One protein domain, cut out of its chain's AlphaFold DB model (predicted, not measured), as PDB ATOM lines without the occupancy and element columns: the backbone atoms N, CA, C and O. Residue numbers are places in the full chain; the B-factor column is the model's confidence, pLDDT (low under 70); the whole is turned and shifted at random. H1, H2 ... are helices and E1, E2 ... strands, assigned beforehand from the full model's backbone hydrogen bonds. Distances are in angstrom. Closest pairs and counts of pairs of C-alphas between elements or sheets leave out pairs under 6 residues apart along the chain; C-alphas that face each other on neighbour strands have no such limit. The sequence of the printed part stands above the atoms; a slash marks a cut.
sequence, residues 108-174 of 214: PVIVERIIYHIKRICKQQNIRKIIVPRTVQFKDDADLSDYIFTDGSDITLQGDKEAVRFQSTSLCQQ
ATOM      1  N   PRO A 108       7.641  15.894 163.904       86.75
ATOM      2  CA  PRO A 108       6.229  16.184 163.671       86.75
ATOM      3  C   PRO A 108       5.705  17.335 164.541       86.75
ATOM      4  O   PRO A 108       4.895  18.127 164.068       86.75
ATOM      5  N   VAL A 109       6.197  17.500 165.774       88.75
ATOM      6  CA  VAL A 109       5.779  18.589 166.674       88.75
ATOM      7  C   VAL A 109       6.228  19.945 166.131       88.75
ATOM      8  O   VAL A 109       5.487  20.932 166.193       88.75
ATOM      9  N   ILE A 110       7.444  20.009 165.586       88.56
ATOM     10  CA  ILE A 110       7.994  21.229 164.985       88.56
ATOM     11  C   ILE A 110       7.253  21.541 163.684       88.56
ATOM     12  O   ILE A 110       6.812  22.677 163.490       88.56
ATOM     13  N   VAL A 111       7.040  20.535 162.835       88.00
ATOM     14  CA  VAL A 111       6.311  20.659 161.565       88.00
ATOM     15  C   VAL A 111       4.879  21.143 161.799       88.00
ATOM     16  O   VAL A 111       4.454  22.115 161.174       88.00
ATOM     17  N   GLU A 112       4.146  20.549 162.745       87.31
ATOM     18  CA  GLU A 112       2.793  20.979 163.126       87.31
ATOM     19  C   GLU A 112       2.764  22.437 163.584       87.31
ATOM     20  O   GLU A 112       1.859  23.202 163.230       87.31
ATOM     21  N   ARG A 113       3.776  22.858 164.346       88.00
ATOM     22  CA  ARG A 113       3.873  24.230 164.844       88.00
ATOM     23  C   ARG A 113       4.195  25.223 163.730       88.00
ATOM     24  O   ARG A 113       3.593  26.298 163.695       88.00
ATOM     25  N   ILE A 114       5.077  24.861 162.799       88.25
ATOM     26  CA  ILE A 114       5.356  25.640 161.585       88.25
ATOM     27  C   ILE A 114       4.069  25.802 160.773       88.25
ATOM     28  O   ILE A 114       3.686  26.929 160.454       88.25
ATOM     29  N   ILE A 115       3.359  24.699 160.518       87.06
ATOM     30  CA  ILE A 115       2.065  24.695 159.830       87.06
ATOM     31  C   ILE A 115       1.103  25.649 160.542       87.06
ATOM     32  O   ILE A 115       0.595  26.574 159.909       87.06
ATOM     33  N   TYR A 116       0.897  25.496 161.854       87.62
ATOM     34  CA  TYR A 116       0.021  26.357 162.655       87.62
ATOM     35  C   TYR A 116       0.358  27.846 162.502       87.62
ATOM     36  O   TYR A 116      -0.536  28.670 162.279       87.62
ATOM     37  N   HIS A 117       1.642  28.205 162.584       87.19
ATOM     38  CA  HIS A 117       2.076  29.590 162.443       87.19
ATOM     39  C   HIS A 117       1.842  30.134 161.033       87.19
ATOM     40  O   HIS A 117       1.374  31.266 160.911       87.19
ATOM     41  N   ILE A 118       2.067  29.340 159.983       85.38
ATOM     42  CA  ILE A 118       1.772  29.759 158.607       85.38
ATOM     43  C   ILE A 118       0.264  29.962 158.421       85.38
ATOM     44  O   ILE A 118      -0.140  31.021 157.938       85.38
ATOM     45  N   LYS A 119      -0.582  29.028 158.895       83.50
ATOM     46  CA  LYS A 119      -2.053  29.174 158.845       83.50
ATOM     47  C   LYS A 119      -2.500  30.482 159.503       83.50
ATOM     48  O   LYS A 119      -3.313  31.226 158.950       83.50
ATOM     49  N   ARG A 120      -1.942  30.775 160.682       83.62
ATOM     50  CA  ARG A 120      -2.287  31.954 161.484       83.62
ATOM     51  C   ARG A 120      -1.801  33.264 160.859       83.62
ATOM     52  O   ARG A 120      -2.566  34.223 160.817       83.62
ATOM     53  N   ILE A 121      -0.545  33.328 160.421       80.69
ATOM     54  CA  ILE A 121       0.081  34.566 159.924       80.69
ATOM     55  C   ILE A 121      -0.436  34.905 158.526       80.69
ATOM     56  O   ILE A 121      -0.790  36.054 158.265       80.69
ATOM     57  N   CYS A 122      -0.551  33.908 157.648       73.25
ATOM     58  CA  CYS A 122      -0.964  34.110 156.261       73.25
ATOM     59  C   CYS A 122      -2.488  34.174 156.082       73.25
ATOM     60  O   CYS A 122      -2.954  34.326 154.957       73.25
ATOM     61  N   LYS A 123      -3.276  34.057 157.166       70.25
ATOM     62  CA  LYS A 123      -4.752  34.062 157.153       70.25
ATOM     63  C   LYS A 123      -5.346  33.137 156.074       70.25
ATOM     64  O   LYS A 123      -6.402  33.437 155.518       70.25
ATOM     65  N   GLN A 124      -4.684  32.020 155.766       66.50
ATOM     66  CA  GLN A 124      -5.177  31.052 154.787       66.50
ATOM     67  C   GLN A 124      -6.388  30.326 155.385       66.50
ATOM     68  O   GLN A 124      -6.239  29.395 156.170       66.50
ATOM     69  N   GLN A 125      -7.593  30.788 155.043       60.62
ATOM     70  CA  GLN A 125      -8.844  30.217 155.559       60.62
ATOM     71  C   GLN A 125      -9.260  28.929 154.829       60.62
ATOM     72  O   GLN A 125      -9.952  28.109 155.419       60.62
ATOM     73  N   ASN A 126      -8.768  28.711 153.602       69.56
ATOM     74  CA  ASN A 126      -9.068  27.534 152.780       69.56
ATOM     75  C   ASN A 126      -7.772  26.855 152.327       69.56
ATOM     76  O   ASN A 126      -7.253  27.137 151.243       69.56
ATOM     77  N   ILE A 127      -7.220  25.993 153.174       75.25
ATOM     78  CA  ILE A 127      -6.036  25.197 152.837       75.25
ATOM     79  C   ILE A 127      -6.533  23.917 152.193       75.25
ATOM     80  O   ILE A 127      -7.288  23.180 152.813       75.25
ATOM     81  N   ARG A 128      -6.131  23.677 150.944       78.19
ATOM     82  CA  ARG A 128      -6.488  22.447 150.228       78.19
ATOM     83  C   ARG A 128      -5.474  21.343 150.449       78.19
ATOM     84  O   ARG A 128      -5.841  20.179 150.427       78.19
ATOM     85  N   LYS A 129      -4.193  21.712 150.512       85.69
ATOM     86  CA  LYS A 129      -3.081  20.762 150.531       85.69
ATOM     87  C   LYS A 129      -1.947  21.279 151.402       85.69
ATOM     88  O   LYS A 129      -1.546  22.440 151.288       85.69
ATOM     89  N   ILE A 130      -1.410  20.396 152.229       87.19
ATOM     90  CA  ILE A 130      -0.208  20.607 153.029       87.19
ATOM     91  C   ILE A 130       0.867  19.680 152.472       87.19
ATOM     92  O   ILE A 130       0.730  18.465 152.506       87.19
ATOM     93  N   ILE A 131       1.928  20.252 151.923       87.88
ATOM     94  CA  ILE A 131       3.047  19.509 151.354       87.88
ATOM     95  C   ILE A 131       4.169  19.482 152.390       87.88
ATOM     96  O   ILE A 131       4.607  20.539 152.846       87.88
ATOM     97  N   VAL A 132       4.624  18.289 152.754       89.62
ATOM     98  CA  VAL A 132       5.628  18.052 153.803       89.62
ATOM     99  C   VAL A 132       6.672  17.027 153.349       89.62
ATOM    100  O   VAL A 132       6.391  16.224 152.450       89.62
ATOM    101  N   PRO A 133       7.874  17.026 153.947       86.31
ATOM    102  CA  PRO A 133       8.867  15.987 153.709       86.31
ATOM    103  C   PRO A 133       8.351  14.604 154.126       86.31
ATOM    104  O   PRO A 133       7.685  14.456 155.150       86.31
ATOM    105  N   ARG A 134       8.681  13.567 153.349       86.75
ATOM    106  CA  ARG A 134       8.323  12.168 153.659       86.75
ATOM    107  C   ARG A 134       9.017  11.633 154.917       86.75
ATOM    108  O   ARG A 134       8.564  10.654 155.496       86.75
ATOM    109  N   THR A 135      10.109  12.263 155.328       85.69
ATOM    110  CA  THR A 135      10.849  11.958 156.559       85.69
ATOM    111  C   THR A 135      10.049  12.252 157.828       85.69
ATOM    112  O   THR A 135      10.331  11.646 158.860       85.69
ATOM    113  N   VAL A 136       9.020  13.107 157.756       84.62
ATOM    114  CA  VAL A 136       8.158  13.440 158.896       84.62
ATOM    115  C   VAL A 136       7.233  12.270 159.229       84.62
ATOM    116  O   VAL A 136       6.370  11.893 158.433       84.62
ATOM    117  N   GLN A 137       7.375  11.722 160.435       83.19
ATOM    118  CA  GLN A 137       6.514  10.655 160.948       83.19
ATOM    119  C   GLN A 137       5.430  11.241 161.857       83.19
ATOM    120  O   GLN A 137       5.657  11.483 163.041       83.19
ATOM    121  N   PHE A 138       4.243  11.486 161.302       79.50
ATOM    122  CA  PHE A 138       3.071  11.853 162.103       79.50
ATOM    123  C   PHE A 138       2.552  10.646 162.899       79.50
ATOM    124  O   PHE A 138       2.797   9.499 162.535       79.50
ATOM    125  N   LYS A 139       1.831  10.905 163.995       78.31
ATOM    126  CA  LYS A 139       1.186   9.847 164.790       78.31
ATOM    127  C   LYS A 139       0.091   9.152 163.976       78.31
ATOM    128  O   LYS A 139      -0.594   9.813 163.201       78.31
ATOM    129  N   ASP A 140      -0.116   7.860 164.233       67.44
ATOM    130  CA  ASP A 140      -1.055   7.000 163.490       67.44
ATOM    131  C   ASP A 140      -2.514   7.502 163.493       67.44
ATOM    132  O   ASP A 140      -3.274   7.193 162.579       67.44
ATOM    133  N   ASP A 141      -2.892   8.328 164.474       68.88
ATOM    134  CA  ASP A 141      -4.248   8.876 164.620       68.88
ATOM    135  C   ASP A 141      -4.449  10.256 163.952       68.88
ATOM    136  O   ASP A 141      -5.498  10.884 164.117       68.88
ATOM    137  N   ALA A 142      -3.444  10.787 163.246       71.31
ATOM    138  CA  ALA A 142      -3.544  12.097 162.605       71.31
ATOM    139  C   ALA A 142      -4.400  12.042 161.327       71.31
ATOM    140  O   ALA A 142      -4.209  11.181 160.468       71.31
ATOM    141  N   ASP A 143      -5.317  13.001 161.158       72.81
ATOM    142  CA  ASP A 143      -6.044  13.175 159.897       72.81
ATOM    143  C   ASP A 143      -5.096  13.736 158.823       72.81
ATOM    144  O   ASP A 143      -4.787  14.931 158.784       72.81
ATOM    145  N   LEU A 144      -4.592  12.834 157.978       79.62
ATOM    146  CA  LEU A 144      -3.624  13.119 156.917       79.62
ATOM    147  C   LEU A 144      -4.279  13.346 155.542       79.62
ATOM    148  O   LEU A 144      -3.574  13.399 154.535       79.62
ATOM    149  N   SER A 145      -5.605  13.499 155.477       77.75
ATOM    150  CA  SER A 145      -6.365  13.591 154.216       77.75
ATOM    151  C   SER A 145      -5.891  14.719 153.289       77.75
ATOM    152  O   SER A 145      -5.869  14.559 152.067       77.75
ATOM    153  N   ASP A 146      -5.450  15.835 153.871       82.75
ATOM    154  CA  ASP A 146      -4.980  17.016 153.141       82.75
ATOM    155  C   ASP A 146      -3.450  17.049 152.950       82.75
ATOM    156  O   ASP A 146      -2.912  18.035 152.436       82.75
ATOM    157  N   TYR A 147      -2.721  16.005 153.363       86.06
ATOM    158  CA  TYR A 147      -1.258  15.977 153.331       86.06
ATOM    159  C   TYR A 147      -0.703  15.311 152.068       86.06
ATOM    160  O   TYR A 147      -1.186  14.287 151.589       86.06
ATOM    161  N   ILE A 148       0.373  15.888 151.534       86.88
ATOM    162  CA  ILE A 148       1.152  15.349 150.421       86.88
ATOM    163  C   ILE A 148       2.606  15.248 150.860       86.88
ATOM    164  O   ILE A 148       3.243  16.247 151.187       86.88
ATOM    165  N   PHE A 149       3.145  14.037 150.804       87.44
ATOM    166  CA  PHE A 149       4.527  13.768 151.174       87.44
ATOM    167  C   PHE A 149       5.442  13.835 149.952       87.44
ATOM    168  O   PHE A 149       5.197  13.166 148.944       87.44
ATOM    169  N   THR A 150       6.513  14.620 150.049       85.38
ATOM    170  CA  THR A 150       7.508  14.794 148.978       85.38
ATOM    171  C   THR A 150       8.913  14.485 149.473       85.38
ATOM    172  O   THR A 150       9.158  14.443 150.676       85.38
ATOM    173  N   ASP A 151       9.844  14.298 148.539       82.62
ATOM    174  CA  ASP A 151      11.259  14.084 148.859       82.62
ATOM    175  C   ASP A 151      12.013  15.410 149.121       82.62
ATOM    176  O   ASP A 151      13.217  15.410 149.357       82.62
ATOM    177  N   GLY A 152      11.321  16.557 149.054       78.06
ATOM    178  CA  GLY A 152      11.887  17.871 149.364       78.06
ATOM    179  C   GLY A 152      11.856  18.190 150.862       78.06
ATOM    180  O   GLY A 152      11.034  17.654 151.598       78.06
ATOM    181  N   SER A 153      12.720  19.113 151.297       74.25
ATOM    182  CA  SER A 153      12.844  19.572 152.695       74.25
ATOM    183  C   SER A 153      11.912  20.733 153.073       74.25
ATOM    184  O   SER A 153      11.932  21.207 154.209       74.25
ATOM    185  N   ASP A 154      11.148  21.250 152.110       83.38
ATOM    186  CA  ASP A 154      10.334  22.450 152.283       83.38
ATOM    187  C   ASP A 154       8.910  22.092 152.726       83.38
ATOM    188  O   ASP A 154       8.247  21.248 152.120       83.38
ATOM    189  N   ILE A 155       8.396  22.811 153.723       86.06
ATOM    190  CA  ILE A 155       6.992  22.710 154.144       86.06
ATOM    191  C   ILE A 155       6.193  23.751 153.354       86.06
ATOM    192  O   ILE A 155       6.486  24.944 153.422       86.06
ATOM    193  N   THR A 156       5.186  23.332 152.586       87.62
ATOM    194  CA  THR A 156       4.380  24.240 151.750       87.62
ATOM    195  C   THR A 156       2.895  24.095 152.060       87.62
ATOM    196  O   THR A 156       2.365  22.991 152.082       87.62
ATOM    197  N   LEU A 157       2.194  25.212 152.241       86.88
ATOM    198  CA  LEU A 157       0.739  25.247 152.371       86.88
ATOM    199  C   LEU A 157       0.113  25.848 151.116       86.88
ATOM    200  O   LEU A 157       0.359  27.008 150.777       86.88
ATOM    201  N   GLN A 158      -0.722  25.060 150.442       85.50
ATOM    202  CA  GLN A 158      -1.417  25.450 149.222       85.50
ATOM    203  C   GLN A 158      -2.903  25.700 149.508       85.50
ATOM    204  O   GLN A 158      -3.643  24.796 149.910       85.50
ATOM    205  N   GLY A 159      -3.339  26.938 149.280       81.81
ATOM    206  CA  GLY A 159      -4.748  27.325 149.293       81.81
ATOM    207  C   GLY A 159      -5.354  27.400 147.890       81.81
ATOM    208  O   GLY A 159      -4.782  26.910 146.918       81.81
ATOM    209  N   ASP A 160      -6.518  28.046 147.780       76.19
ATOM    210  CA  ASP A 160      -7.247  28.204 146.509       76.19
ATOM    211  C   ASP A 160      -6.514  29.078 145.475       76.19
ATOM    212  O   ASP A 160      -6.603  28.826 144.275       76.19
ATOM    213  N   LYS A 161      -5.835  30.137 145.934       76.19
ATOM    214  CA  LYS A 161      -5.224  31.170 145.074       76.19
ATOM    215  C   LYS A 161      -3.727  31.363 145.302       76.19
ATOM    216  O   LYS A 161      -3.056  31.927 144.449       76.19
ATOM    217  N   GLU A 162      -3.214  30.907 146.441       81.38
ATOM    218  CA  GLU A 162      -1.856  31.205 146.895       81.38
ATOM    219  C   GLU A 162      -1.223  29.975 147.545       81.38
ATOM    220  O   GLU A 162      -1.899  29.192 148.222       81.38
ATOM    221  N   ALA A 163       0.088  29.825 147.354       84.62
ATOM    222  CA  ALA A 163       0.904  28.821 148.018       84.62
ATOM    223  C   ALA A 163       2.005  29.521 148.816       84.62
ATOM    224  O   ALA A 163       2.736  30.353 148.280       84.62
ATOM    225  N   VAL A 164       2.123  29.169 150.093       85.44
ATOM    226  CA  VAL A 164       3.148  29.700 150.992       85.44
ATOM    227  C   VAL A 164       4.136  28.588 151.283       85.44
ATOM    228  O   VAL A 164       3.748  27.521 151.754       85.44
ATOM    229  N   ARG A 165       5.416  28.837 151.003       86.50
ATOM    230  CA  ARG A 165       6.507  27.898 151.261       86.50
ATOM    231  C   ARG A 165       7.357  28.386 152.425       86.50
ATOM    232  O   ARG A 165       7.839  29.515 152.412       86.50
ATOM    233  N   PHE A 166       7.577  27.507 153.390       86.06
ATOM    234  CA  PHE A 166       8.560  27.683 154.441       86.06
ATOM    235  C   PHE A 166       9.928  27.221 153.943       86.06
ATOM    236  O   PHE A 166      10.112  26.051 153.608       86.06
ATOM    237  N   GLN A 167      10.876  28.151 153.881       83.06
ATOM    238  CA  GLN A 167      12.251  27.877 153.473       83.06
ATOM    239  C   GLN A 167      13.077  27.492 154.706       83.06
ATOM    240  O   GLN A 167      13.648  28.349 155.376       83.06
ATOM    241  N   SER A 168      13.115  26.198 155.024       82.81
ATOM    242  CA  SER A 168      13.875  25.670 156.167       82.81
ATOM    243  C   SER A 168      15.386  25.834 155.971       82.81
ATOM    244  O   SER A 168      16.105  26.163 156.908       82.81
ATOM    245  N   THR A 169      15.868  25.686 154.737       82.81
ATOM    246  CA  THR A 169      17.295  25.727 154.386       82.81
ATOM    247  C   THR A 169      17.970  27.061 154.702       82.81
ATOM    248  O   THR A 169      19.036  27.070 155.317       82.81
ATOM    249  N   SER A 170      17.354  28.185 154.331       84.75
ATOM    250  CA  SER A 170      17.903  29.521 154.595       84.75
ATOM    251  C   SER A 170      17.908  29.855 156.087       84.75
ATOM    252  O   SER A 170      18.879  30.423 156.584       84.75
ATOM    253  N   LEU A 171      16.867  29.450 156.818       84.44
ATOM    254  CA  LEU A 171      16.785  29.638 158.264       84.44
ATOM    255  C   LEU A 171      17.832  28.797 159.008       84.44
ATOM    256  O   LEU A 171      18.527  29.324 159.874       84.44
ATOM    257  N   CYS A 172      17.994  27.521 158.633       85.75
ATOM    258  CA  CYS A 172      19.062  26.661 159.150       85.75
ATOM    259  C   CYS A 172      20.424  27.317 158.971       85.75
ATOM    260  O   CYS A 172      21.210  27.365 159.910       85.75
ATOM    261  N   GLN A 173      20.701  27.826 157.768       86.75
ATOM    262  CA  GLN A 173      21.976  28.461 157.476       86.75
ATOM    263  C   GLN A 173      22.217  29.674 158.382       86.75
ATOM    264  O   GLN A 173      23.279  29.761 158.985       86.75
ATOM    265  N   GLN A 174      21.224  30.550 158.557       89.00
ATOM    266  CA  GLN A 174      21.347  31.713 159.443       89.00
ATOM    267  C   GLN A 174      21.602  31.320 160.902       89.00
ATOM    268  O   GLN A 174      22.455  31.908 161.563       89.00
TER     269      GLN A 174
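AT A GLANCE: This is residues 108 to 174 of the 214 residues of an uncharacterized protein of Erwinia tasmaniensis (strain DSM 17950 / CFBP 7177 / CIP 109463 / NCPPB 4357 / Et1/99) (UniProt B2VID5). One twisted four-stranded sheet has the long helix H1 slantwise over one face and no named helix on the other; the short helix H2 lies off past the end of E4. A long loop, residues 134 to 146, swings out beyond the E2 edge toward the H1 side. The 67 printed residues run H1, E1, E2, E3, E4, H2, and the mixed sheet has the order E2, E1, E3, E4. The class is mixed, helices and strands; the whole is compact, with a radius of gyration of the C-alphas of 11.7 A and spans of 31 by 28 by 19 A.

IN THESE COORDINATES: The strands are E1, residues 127 to 133, 17.5 A long; E2, residues 147 to 150, 9.9 A; E3, residues 155 to 159, 13.5 A; and E4, residues 163 to 166, 10.1 A. H1, residues 108 to 121, spans 19.7 A from C-alpha 108 at (6.229, 16.184, 163.671). H2, residues 168 to 174, spans 10.2 A and ends at C-alpha 174 at (21.347, 31.713, 159.443).

HOW THE PARTS SIT: E1 and E3 are antiparallel at 165 degrees, with N 131 and O 156 at 2.8 A. E2 is parallel to E1 at 34 degrees, with N 148 and O 130 at 2.8 A. E3 and E4 form an antiparallel hairpin, with N 157 and O 164 at 2.8 A. H1 is on the sheet at a height of 9.6 A, over E1 and E3; its closest C-alphas to E3 are those of Ile 115 and Leu 157, 7.6 A. On the local plane it stands at 41 degrees to E3. H2 is not on the sheet and is apart from H1. In H1 and H2 every O i to N i+4 pair is within hydrogen-bond range.

THE WHOLE: The C-alphas farthest apart, Asp 141 and Gln 174, are 34.7 A apart. The printed part has no cut. The link E1 to E2 is long, with 13 residues. Model confidence is under 70 at residues 124 to 126 and 140 to 141.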